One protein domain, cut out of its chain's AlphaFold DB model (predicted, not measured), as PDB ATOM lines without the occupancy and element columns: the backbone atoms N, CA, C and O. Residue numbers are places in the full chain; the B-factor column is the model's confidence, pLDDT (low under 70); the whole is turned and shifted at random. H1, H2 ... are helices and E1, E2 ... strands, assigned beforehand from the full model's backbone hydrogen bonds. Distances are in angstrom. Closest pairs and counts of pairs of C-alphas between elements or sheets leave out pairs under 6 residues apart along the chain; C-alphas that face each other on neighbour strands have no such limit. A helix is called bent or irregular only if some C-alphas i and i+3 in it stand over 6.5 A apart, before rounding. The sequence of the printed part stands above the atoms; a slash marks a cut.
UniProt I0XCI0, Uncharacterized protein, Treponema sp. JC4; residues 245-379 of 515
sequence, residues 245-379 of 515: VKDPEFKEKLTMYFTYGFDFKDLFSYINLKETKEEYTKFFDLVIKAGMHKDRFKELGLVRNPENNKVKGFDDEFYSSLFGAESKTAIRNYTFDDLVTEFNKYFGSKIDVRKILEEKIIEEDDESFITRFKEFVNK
ATOM      1  N   VAL A 245     171.832 304.502 197.298       85.69
ATOM      2  CA  VAL A 245     172.990 304.231 198.188       85.69
ATOM      3  C   VAL A 245     172.615 303.448 199.457       85.69
ATOM      4  O   VAL A 245     173.465 302.834 200.093       85.69
ATOM      5  N   LYS A 246     171.350 303.501 199.880       82.81
ATOM      6  CA  LYS A 246     170.868 302.829 201.094       82.81
ATOM      7  C   LYS A 246     170.522 301.358 200.860       82.81
ATOM      8  O   LYS A 246     170.383 300.632 201.845       82.81
ATOM      9  N   ASP A 247     170.397 300.939 199.606       86.75
ATOM     10  CA  ASP A 247     169.963 299.596 199.251       86.75
ATOM     11  C   ASP A 247     171.130 298.606 199.404       86.75
ATOM     12  O   ASP A 247     172.252 298.891 198.965       86.75
ATOM     13  N   PRO A 248     170.917 297.435 200.034       84.12
ATOM     14  CA  PRO A 248     171.951 296.406 200.163       84.12
ATOM     15  C   PRO A 248     172.586 296.006 198.821       84.12
ATOM     16  O   PRO A 248     173.802 295.812 198.741       84.12
ATOM     17  N   GLU A 249     171.782 295.945 197.763       87.62
ATOM     18  CA  GLU A 249     172.173 295.604 196.397       87.62
ATOM     19  C   GLU A 249     173.156 296.627 195.809       87.62
ATOM     20  O   GLU A 249     174.075 296.249 195.081       87.62
ATOM     21  N   PHE A 250     173.046 297.908 196.180       90.50
ATOM     22  CA  PHE A 250     173.986 298.942 195.738       90.50
ATOM     23  C   PHE A 250     175.417 298.611 196.181       90.50
ATOM     24  O   PHE A 250     176.366 298.728 195.401       90.50
ATOM     25  N   LYS A 251     175.586 298.135 197.423       88.06
ATOM     26  CA  LYS A 251     176.895 297.713 197.949       88.06
ATOM     27  C   LYS A 251     177.453 296.515 197.180       88.06
ATOM     28  O   LYS A 251     178.662 296.454 196.946       88.06
ATOM     29  N   GLU A 252     176.603 295.565 196.799       88.00
ATOM     30  CA  GLU A 252     177.010 294.419 195.983       88.00
ATOM     31  C   GLU A 252     177.548 294.890 194.626       88.00
ATOM     32  O   GLU A 252     178.675 294.543 194.267       88.00
ATOM     33  N   LYS A 253     176.813 295.766 193.924       91.00
ATOM     34  CA  LYS A 253     177.245 296.311 192.624       91.00
ATOM     35  C   LYS A 253     178.512 297.150 192.732       91.00
ATOM     36  O   LYS A 253     179.381 297.051 191.870       91.00
ATOM     37  N   LEU A 254     178.663 297.905 193.817       92.25
ATOM     38  CA  LEU A 254     179.880 298.658 194.114       92.25
ATOM     39  C   LEU A 254     181.089 297.734 194.330       92.25
ATOM     40  O   LEU A 254     182.159 297.965 193.776       92.25
ATOM     41  N   THR A 255     180.899 296.651 195.087       88.38
ATOM     42  CA  THR A 255     181.941 295.638 195.310       88.38
ATOM     43  C   THR A 255     182.348 294.980 193.992       88.38
ATOM     44  O   THR A 255     183.538 294.809 193.733       88.38
ATOM     45  N   MET A 256     181.377 294.651 193.130       88.44
ATOM     46  CA  MET A 256     181.652 294.132 191.788       88.44
ATOM     47  C   MET A 256     182.456 295.140 190.960       88.44
ATOM     48  O   MET A 256     183.508 294.782 190.443       88.44
ATOM     49  N   TYR A 257     182.029 296.404 190.889       92.06
ATOM     50  CA  TYR A 257     182.722 297.457 190.135       92.06
ATOM     51  C   TYR A 257     184.209 297.564 190.499       92.06
ATOM     52  O   TYR A 257     185.074 297.621 189.619       92.06
ATOM     53  N   PHE A 258     184.519 297.521 191.797       89.19
ATOM     54  CA  PHE A 258     185.898 297.565 192.275       89.19
ATOM     55  C   PHE A 258     186.665 296.273 192.039       89.19
ATOM     56  O   PHE A 258     187.826 296.354 191.664       89.19
ATOM     57  N   THR A 259     186.019 295.108 192.123       85.38
ATOM     58  CA  THR A 259     186.647 293.815 191.790       85.38
ATOM     59  C   THR A 259     187.085 293.752 190.318       85.38
ATOM     60  O   THR A 259     188.083 293.129 189.976       85.38
ATOM     61  N   TYR A 260     186.391 294.446 189.414       87.69
ATOM     62  CA  TYR A 260     186.860 294.607 188.033       87.69
ATOM     63  C   TYR A 260     188.079 295.543 187.924       87.69
ATOM     64  O   TYR A 260     188.871 295.437 186.985       87.69
ATOM     65  N   GLY A 261     188.226 296.485 188.857       87.06
ATOM     66  CA  GLY A 261     189.247 297.531 188.834       87.06
ATOM     67  C   GLY A 261     188.952 298.652 187.835       87.06
ATOM     68  O   GLY A 261     189.883 299.220 187.251       87.06
ATOM     69  N   PHE A 262     187.674 298.950 187.559       89.81
ATOM     70  CA  PHE A 262     187.288 300.122 186.760       89.81
ATOM     71  C   PHE A 262     187.627 301.425 187.487       89.81
ATOM     72  O   PHE A 262     187.739 301.442 188.706       89.81
ATOM     73  N   ASP A 263     187.838 302.511 186.744       89.69
ATOM     74  CA  ASP A 263     188.305 303.783 187.310       89.69
ATOM     75  C   ASP A 263     187.279 304.355 188.302       89.69
ATOM     76  O   ASP A 263     186.082 304.431 188.003       89.69
ATOM     77  N   PHE A 264     187.739 304.752 189.488       91.06
ATOM     78  CA  PHE A 264     186.887 305.329 190.524       91.06
ATOM     79  C   PHE A 264     186.181 306.600 190.040       91.06
ATOM     80  O   PHE A 264     185.035 306.859 190.403       91.06
ATOM     81  N   LYS A 265     186.833 307.383 189.175       91.50
ATOM     82  CA  LYS A 265     186.252 308.607 188.618       91.50
ATOM     83  C   LYS A 265     185.005 308.333 187.782       91.50
ATOM     84  O   LYS A 265     184.028 309.075 187.884       91.50
ATOM     85  N   ASP A 266     185.040 307.282 186.966       91.81
ATOM     86  CA  ASP A 266     183.953 306.957 186.039       91.81
ATOM     87  C   ASP A 266     182.694 306.488 186.799       91.81
ATOM     88  O   ASP A 266     181.578 306.726 186.334       91.81
ATOM     89  N   LEU A 267     182.842 305.963 188.026       93.06
ATOM     90  CA  LEU A 267     181.733 305.532 188.887       93.06
ATOM     91  C   LEU A 267     180.687 306.633 189.118       93.06
ATOM     92  O   LEU A 267     179.490 306.357 189.085       93.06
ATOM     93  N   PHE A 268     181.119 307.886 189.294       89.94
ATOM     94  CA  PHE A 268     180.213 309.023 189.510       89.94
ATOM     95  C   PHE A 268     179.295 309.308 188.318       89.94
ATOM     96  O   PHE A 268     178.278 309.973 188.485       89.94
ATOM     97  N   SER A 269     179.629 308.808 187.122       90.38
ATOM     98  CA  SER A 269     178.761 308.910 185.944       90.38
ATOM     99  C   SER A 269     177.698 307.807 185.871       90.38
ATOM    100  O   SER A 269     176.762 307.913 185.078       90.38
ATOM    101  N   TYR A 270     177.821 306.761 186.694       91.88
ATOM    102  CA  TYR A 270     176.924 305.602 186.698       91.88
ATOM    103  C   TYR A 270     175.912 305.629 187.842       91.88
ATOM    104  O   TYR A 270     174.874 304.979 187.745       91.88
ATOM    105  N   ILE A 271     176.203 306.374 188.909       90.75
ATOM    106  CA  ILE A 271     175.396 306.425 190.131       90.75
ATOM    107  C   ILE A 271     174.625 307.739 190.240       90.75
ATOM    108  O   ILE A 271     175.067 308.783 189.762       90.75
ATOM    109  N   ASN A 272     173.490 307.698 190.933       84.50
ATOM    110  CA  ASN A 272     172.733 308.891 191.286       84.50
ATOM    111  C   ASN A 272     172.918 309.185 192.779       84.50
ATOM    112  O   ASN A 272     172.474 308.410 193.620       84.50
ATOM    113  N   LEU A 273     173.594 310.288 193.106       86.00
ATOM    114  CA  LEU A 273     173.807 310.740 194.483       86.00
ATOM    115  C   LEU A 273     173.053 312.045 194.716       86.00
ATOM    116  O   LEU A 273     173.267 313.024 193.997       86.00
ATOM    117  N   LYS A 274     172.229 312.117 195.764       84.56
ATOM    118  CA  LYS A 274     171.650 313.400 196.184       84.56
ATOM    119  C   LYS A 274     172.754 314.263 196.777       84.56
ATOM    120  O   LYS A 274     173.595 313.795 197.545       84.56
ATOM    121  N   GLU A 275     172.723 315.557 196.467       84.75
ATOM    122  CA  GLU A 275     173.739 316.520 196.901       84.75
ATOM    123  C   GLU A 275     173.631 316.903 198.392       84.75
ATOM    124  O   GLU A 275     173.503 318.072 198.754       84.75
ATOM    125  N   THR A 276     173.685 315.915 199.285       89.50
ATOM    126  CA  THR A 276     173.605 316.106 200.735       89.50
ATOM    127  C   THR A 276     174.824 315.519 201.439       89.50
ATOM    128  O   THR A 276     175.322 314.453 201.078       89.50
ATOM    129  N   LYS A 277     175.298 316.199 202.491       88.31
ATOM    130  CA  LYS A 277     176.451 315.753 203.293       88.31
ATOM    131  C   LYS A 277     176.267 314.333 203.839       88.31
ATOM    132  O   LYS A 277     177.212 313.549 203.855       88.31
ATOM    133  N   GLU A 278     175.056 314.008 204.286       89.50
ATOM    134  CA  GLU A 278     174.725 312.688 204.822       89.50
ATOM    135  C   GLU A 278     174.895 311.589 203.764       89.50
ATOM    136  O   GLU A 278     175.489 310.549 204.045       89.50
ATOM    137  N   GLU A 279     174.424 311.829 202.540       89.62
ATOM    138  CA  GLU A 279     174.489 310.845 201.462       89.62
ATOM    139  C   GLU A 279     175.916 310.610 200.976       89.62
ATOM    140  O   GLU A 279     176.337 309.461 200.882       89.62
ATOM    141  N   TYR A 280     176.703 311.677 200.799       91.94
ATOM    142  CA  TYR A 280     178.134 311.556 200.503       91.94
ATOM    143  C   TYR A 280     178.893 310.805 201.602       91.94
ATOM    144  O   TYR A 280     179.763 309.997 201.296       91.94
ATOM    145  N   THR A 281     178.550 311.024 202.875       91.25
ATOM    146  CA  THR A 281     179.188 310.319 204.000       91.25
ATOM    147  C   THR A 281     178.864 308.823 203.975       91.25
ATOM    148  O   THR A 281     179.754 307.992 204.150       91.25
ATOM    149  N   LYS A 282     177.600 308.464 203.711       90.69
ATOM    150  CA  LYS A 282     177.163 307.065 203.569       90.69
ATOM    151  C   LYS A 282     177.796 306.386 202.362       90.69
ATOM    152  O   LYS A 282     178.288 305.268 202.481       90.69
ATOM    153  N   PHE A 283     177.813 307.060 201.216       93.44
ATOM    154  CA  PHE A 283     178.441 306.534 200.012       93.44
ATOM    155  C   PHE A 283     179.947 306.331 200.214       93.44
ATOM    156  O   PHE A 283     180.468 305.272 199.878       93.44
ATOM    157  N   PHE A 284     180.636 307.282 200.849       92.62
ATOM    158  CA  PHE A 284     182.056 307.147 201.169       92.62
ATOM    159  C   PHE A 284     182.342 305.953 202.098       92.62
ATOM    160  O   PHE A 284     183.270 305.185 201.855       92.62
ATOM    161  N   ASP A 285     181.504 305.731 203.115       89.50
ATOM    162  CA  ASP A 285     181.588 304.541 203.970       89.50
ATOM    163  C   ASP A 285     181.415 303.231 203.180       89.50
ATOM    164  O   ASP A 285     182.148 302.266 203.408       89.50
ATOM    165  N   LEU A 286     180.485 303.195 202.221       90.44
ATOM    166  CA  LEU A 286     180.306 302.039 201.339       90.44
ATOM    167  C   LEU A 286     181.496 301.821 200.412       90.44
ATOM    168  O   LEU A 286     181.894 300.675 200.238       90.44
ATOM    169  N   VAL A 287     182.076 302.889 199.861       91.88
ATOM    170  CA  VAL A 287     183.285 302.825 199.029       91.88
ATOM    171  C   VAL A 287     184.429 302.177 199.797       91.88
ATOM    172  O   VAL A 287     185.009 301.209 199.310       91.88
ATOM    173  N   ILE A 288     184.689 302.638 201.026       88.62
ATOM    174  CA  ILE A 288     185.706 302.034 201.894       88.62
ATOM    175  C   ILE A 288     185.385 300.551 202.106       88.62
ATOM    176  O   ILE A 288     186.224 299.701 201.840       88.62
ATOM    177  N   LYS A 289     184.158 300.213 202.520       86.00
ATOM    178  CA  LYS A 289     183.762 298.820 202.794       86.00
ATOM    179  C   LYS A 289     183.837 297.904 201.570       86.00
ATOM    180  O   LYS A 289     184.116 296.721 201.733       86.00
ATOM    181  N   ALA A 290     183.518 298.414 200.385       86.25
ATOM    182  CA  ALA A 290     183.497 297.648 199.144       86.25
ATOM    183  C   ALA A 290     184.906 297.396 198.594       86.25
ATOM    184  O   ALA A 290     185.129 296.337 198.022       86.25
ATOM    185  N   GLY A 291     185.840 298.330 198.802       83.88
ATOM    186  CA  GLY A 291     187.241 298.171 198.409       83.88
ATOM    187  C   GLY A 291     188.081 297.321 199.366       83.88
ATOM    188  O   GLY A 291     189.246 297.063 199.086       83.88
ATOM    189  N   MET A 292     187.548 296.925 200.530       81.12
ATOM    190  CA  MET A 292     188.291 296.141 201.522       81.12
ATOM    191  C   MET A 292     188.541 294.700 201.064       81.12
ATOM    192  O   MET A 292     187.631 293.997 200.625       81.12
ATOM    193  N   HIS A 293     189.758 294.209 201.299       67.94
ATOM    194  CA  HIS A 293     190.141 292.837 200.990       67.94
ATOM    195  C   HIS A 293     189.356 291.839 201.861       67.94
ATOM    196  O   HIS A 293     189.526 291.768 203.084       67.94
ATOM    197  N   LYS A 294     188.540 291.004 201.203       62.66
ATOM    198  CA  LYS A 294     187.533 290.135 201.840       62.66
ATOM    199  C   LYS A 294     188.090 289.101 202.830       62.66
ATOM    200  O   LYS A 294     187.396 288.836 203.802       62.66
ATOM    201  N   ASP A 295     189.310 288.587 202.639       55.78
ATOM    202  CA  ASP A 295     189.820 287.484 203.485       55.78
ATOM    203  C   ASP A 295     190.803 287.885 204.601       55.78
ATOM    204  O   ASP A 295     190.814 287.247 205.646       55.78
ATOM    205  N   ARG A 296     191.623 288.937 204.432       48.28
ATOM    206  CA  ARG A 296     192.663 289.315 205.421       48.28
ATOM    207  C   ARG A 296     192.282 290.469 206.346       48.28
ATOM    208  O   ARG A 296     192.846 290.579 207.427       48.28
ATOM    209  N   PHE A 297     191.354 291.336 205.932       49.38
ATOM    210  CA  PHE A 297     191.046 292.582 206.651       49.38
ATOM    211  C   PHE A 297     189.574 292.734 207.033       49.38
ATOM    212  O   PHE A 297     189.209 293.726 207.663       49.38
ATOM    213  N   LYS A 298     188.729 291.738 206.730       48.88
ATOM    214  CA  LYS A 298     187.311 291.729 207.126       48.88
ATOM    215  C   LYS A 298     187.112 291.900 208.637       48.88
ATOM    216  O   LYS A 298     186.107 292.477 209.037       48.88
ATOM    217  N   GLU A 299     188.061 291.426 209.448       50.97
ATOM    218  CA  GLU A 299     188.032 291.539 210.916       50.97
ATOM    219  C   GLU A 299     188.879 292.712 211.464       50.97
ATOM    220  O   GLU A 299     188.685 293.109 212.609       50.97
ATOM    221  N   LEU A 300     189.790 293.296 210.668       57.78
ATOM    222  CA  LEU A 300     190.764 294.301 211.134       57.78
ATOM    223  C   LEU A 300     190.479 295.737 210.683       57.78
ATOM    224  O   LEU A 300     190.970 296.661 211.319       57.78
ATOM    225  N   GLY A 301     189.706 295.961 209.618       69.88
ATOM    226  CA  GLY A 301     189.510 297.323 209.116       69.88
ATOM    227  C   GLY A 301     190.688 297.841 208.281       69.88
ATOM    228  O   GLY A 301     191.508 297.074 207.771       69.88
ATOM    229  N   LEU A 302     190.732 299.162 208.109       79.56
ATOM    230  CA  LEU A 302     191.831 299.874 207.462       79.56
ATOM    231  C   LEU A 302     192.959 300.059 208.489       79.56
ATOM    232  O   LEU A 302     192.707 300.586 209.570       79.56
ATOM    233  N   VAL A 303     194.182 299.636 208.176       81.31
ATOM    234  CA  VAL A 303     195.302 299.618 209.133       81.31
ATOM    235  C   VAL A 303     196.413 300.554 208.680       81.31
ATOM    236  O   VAL A 303     196.809 300.504 207.515       81.31
ATOM    237  N   ARG A 304     196.942 301.376 209.591       86.50
ATOM    238  CA  ARG A 304     198.060 302.293 209.343       86.50
ATOM    239  C   ARG A 304     199.303 301.884 210.104       86.50
ATOM    240  O   ARG A 304     199.249 301.725 211.309       86.50
ATOM    241  N   ASN A 305     200.439 301.808 209.428       83.44
ATOM    242  CA  ASN A 305     201.722 301.678 210.097       83.44
ATOM    243  C   ASN A 305     202.137 303.032 210.713       83.44
ATOM    244  O   ASN A 305     202.294 304.001 209.960       83.44
ATOM    245  N   PRO A 306     202.350 303.121 212.037       83.44
ATOM    246  CA  PRO A 306     202.644 304.391 212.699       83.44
ATOM    247  C   PRO A 306     204.039 304.944 212.364       83.44
ATOM    248  O   PRO A 306     204.247 306.153 212.439       83.44
ATOM    249  N   GLU A 307     204.995 304.098 211.962       84.25
ATOM    250  CA  GLU A 307     206.369 304.525 211.662       84.25
ATOM    251  C   GLU A 307     206.496 305.186 210.287       84.25
ATOM    252  O   GLU A 307     207.273 306.122 210.104       84.25
ATOM    253  N   ASN A 308     205.754 304.683 209.298       85.81
ATOM    254  CA  ASN A 308     205.888 305.116 207.904       85.81
ATOM    255  C   ASN A 308     204.579 305.613 207.270       85.81
ATOM    256  O   ASN A 308     204.565 305.915 206.076       85.81
ATOM    257  N   ASN A 309     203.497 305.719 208.051       88.06
ATOM    258  CA  ASN A 309     202.173 306.204 207.641       88.06
ATOM    259  C   ASN A 309     201.516 305.371 206.518       88.06
ATOM    260  O   ASN A 309     200.522 305.813 205.940       88.06
ATOM    261  N   LYS A 310     202.054 304.188 206.174       87.31
ATOM    262  CA  LYS A 310     201.511 303.330 205.108       87.31
ATOM    263  C   LYS A 310     200.215 302.673 205.530       87.31
ATOM    264  O   LYS A 310     200.081 302.243 206.671       87.31
ATOM    265  N   VAL A 311     199.298 302.532 204.581       83.62
ATOM    266  CA  VAL A 311     197.980 301.948 204.819       83.62
ATOM    267  C   VAL A 311     197.846 300.583 204.150       83.62
ATOM    268  O   VAL A 311     198.297 300.359 203.028       83.62
ATOM    269  N   LYS A 312     197.207 299.655 204.860       79.50
ATOM    270  CA  LYS A 312     196.823 298.317 204.401       79.50
ATOM    271  C   LYS A 312     195.316 298.144 204.618       79.50
ATOM    272  O   LYS A 312     194.752 298.739 205.532       79.50
ATOM    273  N   GLY A 313     194.656 297.328 203.797       75.75
ATOM    274  CA  GLY A 313     193.245 296.980 204.018       75.75
ATOM    275  C   GLY A 313     192.409 296.833 202.753       75.75
ATOM    276  O   GLY A 313     191.479 296.029 202.739       75.75
ATOM    277  N   PHE A 314     192.749 297.564 201.691       83.06
ATOM    278  CA  PHE A 314     192.064 297.453 200.405       83.06
ATOM    279  C   PHE A 314     192.630 296.339 199.518       83.06
ATOM    280  O   PHE A 314     193.779 295.929 199.697       83.06
ATOM    281  N   ASP A 315     191.807 295.839 198.594       79.25
ATOM    282  CA  ASP A 315     192.242 294.931 197.534       79.25
ATOM    283  C   ASP A 315     193.041 295.665 196.434       79.25
ATOM    284  O   ASP A 315     193.017 296.897 196.307       79.25
ATOM    285  N   ASP A 316     193.834 294.906 195.676       81.06
ATOM    286  CA  ASP A 316     194.752 295.466 194.677       81.06
ATOM    287  C   ASP A 316     193.979 296.103 193.503       81.06
ATOM    288  O   ASP A 316     194.428 297.082 192.891       81.06
ATOM    289  N   GLU A 317     192.804 295.559 193.185       84.88
ATOM    290  CA  GLU A 317     191.886 296.055 192.167       84.88
ATOM    291  C   GLU A 317     191.304 297.430 192.535       84.88
ATOM    292  O   GLU A 317     191.260 298.319 191.680       84.88
ATOM    293  N   PHE A 318     190.954 297.659 193.800       87.31
ATOM    294  CA  PHE A 318     190.471 298.934 194.321       87.31
ATOM    295  C   PHE A 318     191.576 299.985 194.360       87.31
ATOM    296  O   PHE A 318     191.363 301.123 193.940       87.31
ATOM    297  N   TYR A 319     192.793 299.619 194.771       85.06
ATOM    298  CA  TYR A 319     193.934 300.528 194.629       85.06
ATOM    299  C   TYR A 319     194.163 300.917 193.166       85.06
ATOM    300  O   TYR A 319     194.376 302.089 192.855       85.06
ATOM    301  N   SER A 320     194.054 299.955 192.248       83.00
ATOM    302  CA  SER A 320     194.156 300.224 190.811       83.00
ATOM    303  C   SER A 320     193.000 301.089 190.291       83.00
ATOM    304  O   SER A 320     193.203 301.866 189.360       83.00
ATOM    305  N   SER A 321     191.812 300.980 190.893       87.00
ATOM    306  CA  SER A 321     190.644 301.824 190.616       87.00
ATOM    307  C   SER A 321     190.881 303.282 191.024       87.00
ATOM    308  O   SER A 321     190.538 304.182 190.262       87.00
ATOM    309  N   LEU A 322     191.506 303.517 192.183       87.19
ATOM    310  CA  LEU A 322     191.790 304.860 192.704       87.19
ATOM    311  C   LEU A 322     192.997 305.536 192.040       87.19
ATOM    312  O   LEU A 322     192.955 306.730 191.760       87.19
ATOM    313  N   PHE A 323     194.077 304.787 191.812       84.81
ATOM    314  CA  PHE A 323     195.382 305.346 191.435       84.81
ATOM    315  C   PHE A 323     195.844 304.967 190.019       84.81
ATOM    316  O   PHE A 323     196.901 305.415 189.572       84.81
ATOM    317  N   GLY A 324     195.074 304.146 189.301       77.44
ATOM    318  CA  GLY A 324     195.389 303.683 187.950       77.44
ATOM    319  C   GLY A 324     196.259 302.417 187.899       77.44
ATOM    320  O   GLY A 324     196.949 302.048 188.848       77.44
ATOM    321  N   ALA A 325     196.240 301.732 186.748       63.75
ATOM    322  CA  ALA A 325     196.813 300.389 186.576       63.75
ATOM    323  C   ALA A 325     198.355 300.323 186.484       63.75
ATOM    324  O   ALA A 325     198.916 299.229 186.593       63.75
ATOM    325  N   GLU A 326     199.042 301.450 186.272       57.38
ATOM    326  CA  GLU A 326     200.517 301.526 186.232       57.38
ATOM    327  C   GLU A 326     201.156 301.524 187.633       57.38
ATOM    328  O   GLU A 326     202.368 301.389 187.775       57.38
ATOM    329  N   SER A 327     200.342 301.583 188.687       56.28
ATOM    330  CA  SER A 327     200.777 301.632 190.086       56.28
ATOM    331  C   SER A 327     201.276 300.301 190.671       56.28
ATOM    332  O   SER A 327     201.670 300.261 191.835       56.28
ATOM    333  N   LYS A 328     201.276 299.196 189.910       48.75
ATOM    334  CA  LYS A 328     201.432 297.819 190.437       48.75
ATOM    335  C   LYS A 328     202.721 297.531 191.211       48.75
ATOM    336  O   LYS A 328     202.730 296.633 192.047       48.75
ATOM    337  N   THR A 329     203.790 298.291 190.999       46.50
ATOM    338  CA  THR A 329     205.027 298.197 191.797       46.50
ATOM    339  C   THR A 329     204.951 298.941 193.142       46.50
ATOM    340  O   THR A 329     205.848 298.795 193.967       46.50
ATOM    341  N   ALA A 330     203.873 299.690 193.398       50.16
ATOM    342  CA  ALA A 330     203.690 300.586 194.541       50.16
ATOM    343  C   ALA A 330     202.387 300.372 195.343       50.16
ATOM    344  O   ALA A 330     202.208 301.050 196.349       50.16
ATOM    345  N   ILE A 331     201.520 299.414 194.982       51.59
ATOM    346  CA  ILE A 331     200.220 299.180 195.661       51.59
ATOM    347  C   ILE A 331     200.367 298.947 197.183       51.59
ATOM    348  O   ILE A 331     199.486 299.294 197.962       51.59
ATOM    349  N   ARG A 332     201.532 298.467 197.642       56.84
ATOM    350  CA  ARG A 332     201.863 298.272 199.071       56.84
ATOM    351  C   ARG A 332     202.539 299.472 199.757       56.84
ATOM    352  O   ARG A 332     203.054 299.322 200.863       56.84
ATOM    353  N   ASN A 333     202.599 300.633 199.105       68.50
ATOM    354  CA  ASN A 333     203.360 301.796 199.574       68.50
ATOM    355  C   ASN A 333     202.532 303.074 199.750       68.50
ATOM    356  O   ASN A 333     203.125 304.096 200.086       68.50
ATOM    357  N   TYR A 334     201.213 303.037 199.559       81.69
ATOM    358  CA  TYR A 334     200.382 304.223 199.756       81.69
ATOM    359  C   TYR A 334     200.302 304.618 201.226       81.69
ATOM    360  O   TYR A 334     200.076 303.782 202.105       81.69
ATOM    361  N   THR A 335     200.490 305.907 201.481       89.50
ATOM    362  CA  THR A 335     200.340 306.502 202.804       89.50
ATOM    363  C   THR A 335     198.896 306.918 203.066       89.50
ATOM    364  O   THR A 335     198.075 307.035 202.152       89.50
ATOM    365  N   PHE A 336     198.580 307.179 204.332       89.94
ATOM    366  CA  PHE A 336     197.290 307.741 204.716       89.94
ATOM    367  C   PHE A 336     197.012 309.062 203.995       89.94
ATOM    368  O   PHE A 336     195.894 309.307 203.543       89.94
ATOM    369  N   ASP A 337     198.039 309.894 203.833       91.62
ATOM    370  CA  ASP A 337     197.908 311.185 203.166       91.62
ATOM    371  C   ASP A 337     197.689 311.046 201.657       91.62
ATOM    372  O   ASP A 337     196.949 311.851 201.087       91.62
ATOM    373  N   ASP A 338     198.235 310.006 201.019       90.50
ATOM    374  CA  ASP A 338     197.940 309.695 199.615       90.50
ATOM    375  C   ASP A 338     196.459 309.342 199.439       90.50
ATOM    376  O   ASP A 338     195.790 309.890 198.561       90.50
ATOM    377  N   LEU A 339     195.914 308.491 200.318       89.75
ATOM    378  CA  LEU A 339     194.491 308.135 200.314       89.75
ATOM    379  C   LEU A 339     193.596 309.352 200.561       89.75
ATOM    380  O   LEU A 339     192.631 309.568 199.826       89.75
ATOM    381  N   VAL A 340     193.918 310.173 201.565       93.44
ATOM    382  CA  VAL A 340     193.183 311.415 201.853       93.44
ATOM    383  C   VAL A 340     193.215 312.344 200.642       93.44
ATOM    384  O   VAL A 340     192.186 312.911 200.273       93.44
ATOM    385  N   THR A 341     194.378 312.504 200.012       93.94
ATOM    386  CA  THR A 341     194.548 313.355 198.830       93.94
ATOM    387  C   THR A 341     193.707 312.850 197.666       93.94
ATOM    388  O   THR A 341     193.003 313.645 197.041       93.94
ATOM    389  N   GLU A 342     193.727 311.545 197.397       91.88
ATOM    390  CA  GLU A 342     192.969 310.948 196.299       91.88
ATOM    391  C   GLU A 342     191.464 311.099 196.513       91.88
ATOM    392  O   GLU A 342     190.766 311.652 195.665       91.88
ATOM    393  N   PHE A 343     190.957 310.715 197.685       93.50
ATOM    394  CA  PHE A 343     189.536 310.845 197.990       93.50
ATOM    395  C   PHE A 343     189.068 312.303 198.034       93.50
ATOM    396  O   PHE A 343     187.941 312.594 197.624       93.50
ATOM    397  N   ASN A 344     189.917 313.248 198.450       94.81
ATOM    398  CA  ASN A 344     189.575 314.671 198.434       94.81
ATOM    399  C   ASN A 344     189.268 315.208 197.033       94.81
ATOM    400  O   ASN A 344     188.450 316.122 196.923       94.81
ATOM    401  N   LYS A 345     189.839 314.627 195.968       93.44
ATOM    402  CA  LYS A 345     189.504 315.010 194.583       93.44
ATOM    403  C   LYS A 345     188.019 314.819 194.272       93.44
ATOM    404  O   LYS A 345     187.463 315.577 193.484       93.44
ATOM    405  N   TYR A 346     187.388 313.831 194.904       91.00
ATOM    406  CA  TYR A 346     185.997 313.450 194.658       91.00
ATOM    407  C   TYR A 346     185.046 313.970 195.744       91.00
ATOM    408  O   TYR A 346     183.935 314.404 195.453       91.00
ATOM    409  N   PHE A 347     185.493 313.964 197.001       91.94
ATOM    410  CA  PHE A 347     184.644 314.179 198.173       91.94
ATOM    411  C   PHE A 347     184.951 315.459 198.958       91.94
ATOM    412  O   PHE A 347     184.101 315.915 199.722       91.94
ATOM    413  N   GLY A 348     186.130 316.063 198.778       89.56
ATOM    414  CA  GLY A 348     186.661 317.084 199.694       89.56
ATOM    415  C   GLY A 348     185.847 318.380 199.758       89.56
ATOM    416  O   GLY A 348     185.856 319.069 200.772       89.56
ATOM    417  N   SER A 349     185.086 318.704 198.706       91.12
ATOM    418  CA  SER A 349     184.172 319.859 198.712       91.12
ATOM    419  C   SER A 349     182.833 319.586 199.411       91.12
ATOM    420  O   SER A 349     182.072 320.520 199.662       91.12
ATOM    421  N   LYS A 350     182.523 318.319 199.710       92.75
ATOM    422  CA  LYS A 350     181.216 317.870 200.215       92.75
ATOM    423  C   LYS A 350     181.296 317.314 201.644       92.75
ATOM    424  O   LYS A 350     180.350 317.498 202.413       92.75
ATOM    425  N   ILE A 351     182.397 316.653 202.013       93.81
ATOM    426  CA  ILE A 351     182.618 316.024 203.328       93.81
ATOM    427  C   ILE A 351     184.069 316.199 203.805       93.81
ATOM    428  O   ILE A 351     184.971 316.443 203.010       93.81
ATOM    429  N   ASP A 352     184.292 316.033 205.112       93.94
ATOM    430  CA  ASP A 352     185.633 316.002 205.707       93.94
ATOM    431  C   ASP A 352     186.216 314.585 205.597       93.94
ATOM    432  O   ASP A 352     186.023 313.735 206.468       93.94
ATOM    433  N   VAL A 353     186.875 314.325 204.466       94.00
ATOM    434  CA  VAL A 353     187.450 313.016 204.121       94.00
ATOM    435  C   VAL A 353     188.451 312.547 205.172       94.00
ATOM    436  O   VAL A 353     188.416 311.382 205.568       94.00
ATOM    437  N   ARG A 354     189.332 313.447 205.632       94.81
ATOM    438  CA  ARG A 354     190.386 313.108 206.593       94.81
ATOM    439  C   ARG A 354     189.771 312.628 207.894       94.81
ATOM    440  O   ARG A 354     190.091 311.527 208.328       94.81
ATOM    441  N   LYS A 355     188.843 313.405 208.456       93.19
ATOM    442  CA  LYS A 355     188.183 313.047 209.711       93.19
ATOM    443  C   LYS A 355     187.495 311.681 209.631       93.19
ATOM    444  O   LYS A 355     187.642 310.867 210.533       93.19
ATOM    445  N   ILE A 356     186.773 311.406 208.541       91.06
ATOM    446  CA  ILE A 356     186.056 310.129 208.386       91.06
ATOM    447  C   ILE A 356     187.029 308.949 208.245       91.06
ATOM    448  O   ILE A 356     186.753 307.865 208.755       91.06
ATOM    449  N   LEU A 357     188.160 309.133 207.557       90.19
ATOM    450  CA  LEU A 357     189.191 308.097 207.459       90.19
ATOM    451  C   LEU A 357     189.903 307.869 208.800       90.19
ATOM    452  O   LEU A 357     190.139 306.719 209.153       90.19
ATOM    453  N   GLU A 358     190.192 308.927 209.562       90.50
ATOM    454  CA  GLU A 358     190.782 308.835 210.907       90.50
ATOM    455  C   GLU A 358     189.872 308.068 211.877       90.50
ATOM    456  O   GLU A 358     190.353 307.248 212.649       90.50
ATOM    457  N   GLU A 359     188.550 308.252 211.792       88.31
ATOM    458  CA  GLU A 359     187.569 307.492 212.587       88.31
ATOM    459  C   GLU A 359     187.524 305.991 212.235       88.31
ATOM    460  O   GLU A 359     186.958 305.191 212.983       88.31
ATOM    461  N   LYS A 360     188.077 305.601 211.083       84.12
ATOM    462  CA  LYS A 360     188.015 304.236 210.538       84.12
ATOM    463  C   LYS A 360     189.346 303.503 210.547       84.12
ATOM    464  O   LYS A 360     189.354 302.295 210.309       84.12
ATOM    465  N   ILE A 361     190.444 304.225 210.744       85.69
ATOM    466  CA  ILE A 361     191.781 303.661 210.685       85.69
ATOM    467  C   ILE A 361     192.211 303.158 212.056       85.69
ATOM    468  O   ILE A 361     191.925 303.769 213.083       85.69
ATOM    469  N   ILE A 362     192.900 302.026 212.061       83.38
ATOM    470  CA  ILE A 362     193.480 301.428 213.257       83.38
ATOM    471  C   ILE A 362     194.998 301.471 213.099       83.38
ATOM    472  O   ILE A 362     195.517 301.081 212.053       83.38
ATOM    473  N   GLU A 363     195.718 301.952 214.113       83.31
ATOM    474  CA  GLU A 363     197.181 301.878 214.101       83.31
ATOM    475  C   GLU A 363     197.643 300.419 214.183       83.31
ATOM    476  O   GLU A 363     197.109 299.615 214.951       83.31
ATOM    477  N   GLU A 364     198.636 300.079 213.370       73.19
ATOM    478  CA  GLU A 364     199.336 298.804 213.398       73.19
ATOM    479  C   GLU A 364     200.104 298.729 214.719       73.19
ATOM    480  O   GLU A 364     201.062 299.463 214.942       73.19
ATOM    481  N   ASP A 365     199.638 297.855 215.603       68.31
ATOM    482  CA  ASP A 365     200.354 297.451 216.805       68.31
ATOM    483  C   ASP A 365     201.021 296.103 216.515       68.31
ATOM    484  O   ASP A 365     200.330 295.115 216.245       68.31
ATOM    485  N   ASP A 366     202.355 296.070 216.531       57.06
ATOM    486  CA  ASP A 366     203.161 294.892 216.195       57.06
ATOM    487  C   ASP A 366     202.830 293.679 217.083       57.06
ATOM    488  O   ASP A 366     202.775 292.547 216.586       57.06
ATOM    489  N   GLU A 367     202.531 293.887 218.373       54.22
ATOM    490  CA  GLU A 367     202.110 292.799 219.272       54.22
ATOM    491  C   GLU A 367     200.742 292.254 218.864       54.22
ATOM    492  O   GLU A 367     200.515 291.041 218.842       54.22
ATOM    493  N   SER A 368     199.833 293.142 218.478       55.47
ATOM    494  CA  SER A 368     198.467 292.799 218.117       55.47
ATOM    495  C   SER A 368     198.345 292.191 216.719       55.47
ATOM    496  O   SER A 368     197.525 291.296 216.518       55.47
ATOM    497  N   PHE A 369     199.159 292.629 215.754       50.22
ATOM    498  CA  PHE A 369     199.221 292.050 214.413       50.22
ATOM    499  C   PHE A 369     199.836 290.653 214.454       50.22
ATOM    500  O   PHE A 369     199.259 289.740 213.881       50.22
ATOM    501  N   ILE A 370     200.945 290.437 215.177       50.38
ATOM    502  CA  ILE A 370     201.537 289.096 215.322       50.38
ATOM    503  C   ILE A 370     200.619 288.168 216.121       50.38
ATOM    504  O   ILE A 370     200.487 287.003 215.755       50.38
ATOM    505  N   THR A 371     199.964 288.654 217.178       50.78
ATOM    506  CA  THR A 371     199.018 287.843 217.965       50.78
ATOM    507  C   THR A 371     197.782 287.483 217.143       50.78
ATOM    508  O   THR A 371     197.440 286.310 217.072       50.78
ATOM    509  N   ARG A 372     197.186 288.434 216.409       51.16
ATOM    510  CA  ARG A 372     196.014 288.176 215.551       51.16
ATOM    511  C   ARG A 372     196.357 287.406 214.275       51.16
ATOM    512  O   ARG A 372     195.563 286.592 213.826       51.16
ATOM    513  N   PHE A 373     197.551 287.591 213.710       42.09
ATOM    514  CA  PHE A 373     198.064 286.768 212.612       42.09
ATOM    515  C   PHE A 373     198.340 285.341 213.086       42.09
ATOM    516  O   PHE A 373     198.001 284.407 212.375       42.09
ATOM    517  N   LYS A 374     198.874 285.148 214.299       46.31
ATOM    518  CA  LYS A 374     198.968 283.821 214.926       46.31
ATOM    519  C   LYS A 374     197.589 283.237 215.212       46.31
ATOM    520  O   LYS A 374     197.407 282.068 214.945       46.31
ATOM    521  N   GLU A 375     196.609 284.007 215.674       48.28
ATOM    522  CA  GLU A 375     195.223 283.533 215.845       48.28
ATOM    523  C   GLU A 375     194.512 283.243 214.513       48.28
ATOM    524  O   GLU A 375     193.592 282.437 214.489       48.28
ATOM    525  N   PHE A 376     194.922 283.872 213.409       41.00
ATOM    526  CA  PHE A 376     194.375 283.653 212.066       41.00
ATOM    527  C   PHE A 376     195.053 282.481 211.341       41.00
ATOM    528  O   PHE A 376     194.375 281.670 210.724       41.00
ATOM    529  N   VAL A 377     196.381 282.360 211.446       40.59
ATOM    530  CA  VAL A 377     197.171 281.224 210.932       40.59
ATOM    531  C   VAL A 377     196.951 279.972 211.785       40.59
ATOM    532  O   VAL A 377     196.926 278.875 211.239       40.59
ATOM    533  N   ASN A 378     196.734 280.134 213.094       39.19
ATOM    534  CA  ASN A 378     196.357 279.064 214.020       39.19
ATOM    535  C   ASN A 378     194.848 279.034 214.293       39.19
ATOM    536  O   ASN A 378     194.451 278.381 215.253       39.19
ATOM    537  N   LYS A 379     194.001 279.731 213.517       34.16
ATOM    538  CA  LYS A 379     192.577 279.380 213.449       34.16
ATOM    539  C   LYS A 379     192.591 278.109 212.618       34.16
ATOM    540  O   LYS A 379     192.772 278.207 211.402       34.16
TER     541      LYS A 379
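This is residues 245 to 379 of the 515 residues of an uncharacterized protein of Treponema sp. JC4 (UniProt I0XCI0). A body of crossed helices, with H3 between H1 and the small helical hairpin of H6 and H7, has H4 near its middle; a tiny pair of strands, E1 and E2, lies side by side near one end of this body, and beyond it the last helix, H8, is set off from the other helices. H2 and H5 are short helices at H4. The printed part has 135 residues with eight named helices and two named strands, in the order H1, H2, H3, E1, H4, H5, H6, H7, E2, H8; the two strands make one parallel sheet of order E1, E2. The class is mostly helix, with 75 residues in helices and 6 in strands. The whole is compact, with a radius of gyration of the C-alphas of 15.2 A, and the C-alphas span 44 by 31 by 28 A along their three main axes.

The sheet consists of E1, residues 302 to 304, 6.9 A from first to last C-alpha, and E2, residues 361 to 363, 6.6 A; C-alpha 302 is at (191.831, 299.874, 207.462). H3, residues 277 to 291, is the longest helix by residues and measures 21.2 A. H1, residues 248 to 260, measures 19.3 A and begins with C-alpha 248 at (171.951, 296.406, 200.163). H2 is residues 264 to 267. H4, residues 316 to 323, measures 10.4 A. H5, residues 325 to 329, is irregular, with C-alphas 326 and 329 at 7.9 A. H6, residues 336 to 347, measures 15.6 A, and H7 is residues 353 to 358. H8, residues 366 to 377, measures 15.8 A and ends with C-alpha 377 at (197.171, 281.224, 210.932).

E1 and E2 are parallel neighbours, with 39 degrees between their directions; N 304 and O 362 are 2.9 A apart, as are N 362 and O 302, both within hydrogen-bond range. Residues 303 to 304 of E1 also pair with residues 311 to 312, antiparallel. E1, then H4, H5, H6 and H7, then E2 form a strand-helix-strand unit, two parallel neighbour strands with helices between them along the chain. H6 and H7 touch as a helical hairpin, opposite ways at a steep tilt of 37 degrees, only just past shallow; their closest C-alphas, of Val 340 and Arg 354, are 5.8 A apart. H3 and H7 are near each other, with 8 pairs of C-alphas within 10 A. H3 touches H1 with residues 286 to 291 alone, the same way at a steep tilt of 51 degrees; the closest C-alphas, of Thr 255 and Ala 290, are 4.6 A apart. The hub is H4, which touches three helices. H1 touches it with residues 258 to 260 alone, about perpendicular at 87 degrees, with the C-alphas of Phe 258 and Phe 318 closest at 5.2 A. H2 only just touches H4, with 3 pairs of C-alphas within 8 A, the closest being those of Phe 264 and Ser 321 at 5.1 A. H5 and H4 touch only at the corner, and only just, with 3 pairs; the C-alphas of Ser 320 and Ser 327 are closest at 6.8 A. H8 touches no helix. Every O i to N i+4 pair is within hydrogen-bond range in H1, H3, H4, H7 and H8; H6 has 7 of 8, H5 has 0 of 1 and 0 of 2 O i to N i+3 pairs, and H2 is too short for an O i to N i+4 pair.

The two C-alphas farthest apart, of Glu 275 and Asn 378, are 47.0 A apart. The printed part has no cut. The link from E1 to H4, with 11 residues, is long. The mean pLDDT of the printed part is 79.3; residues 293 to 301, 325 to 333 and 365 to 379 are under 70, and H8 has a mean of 49.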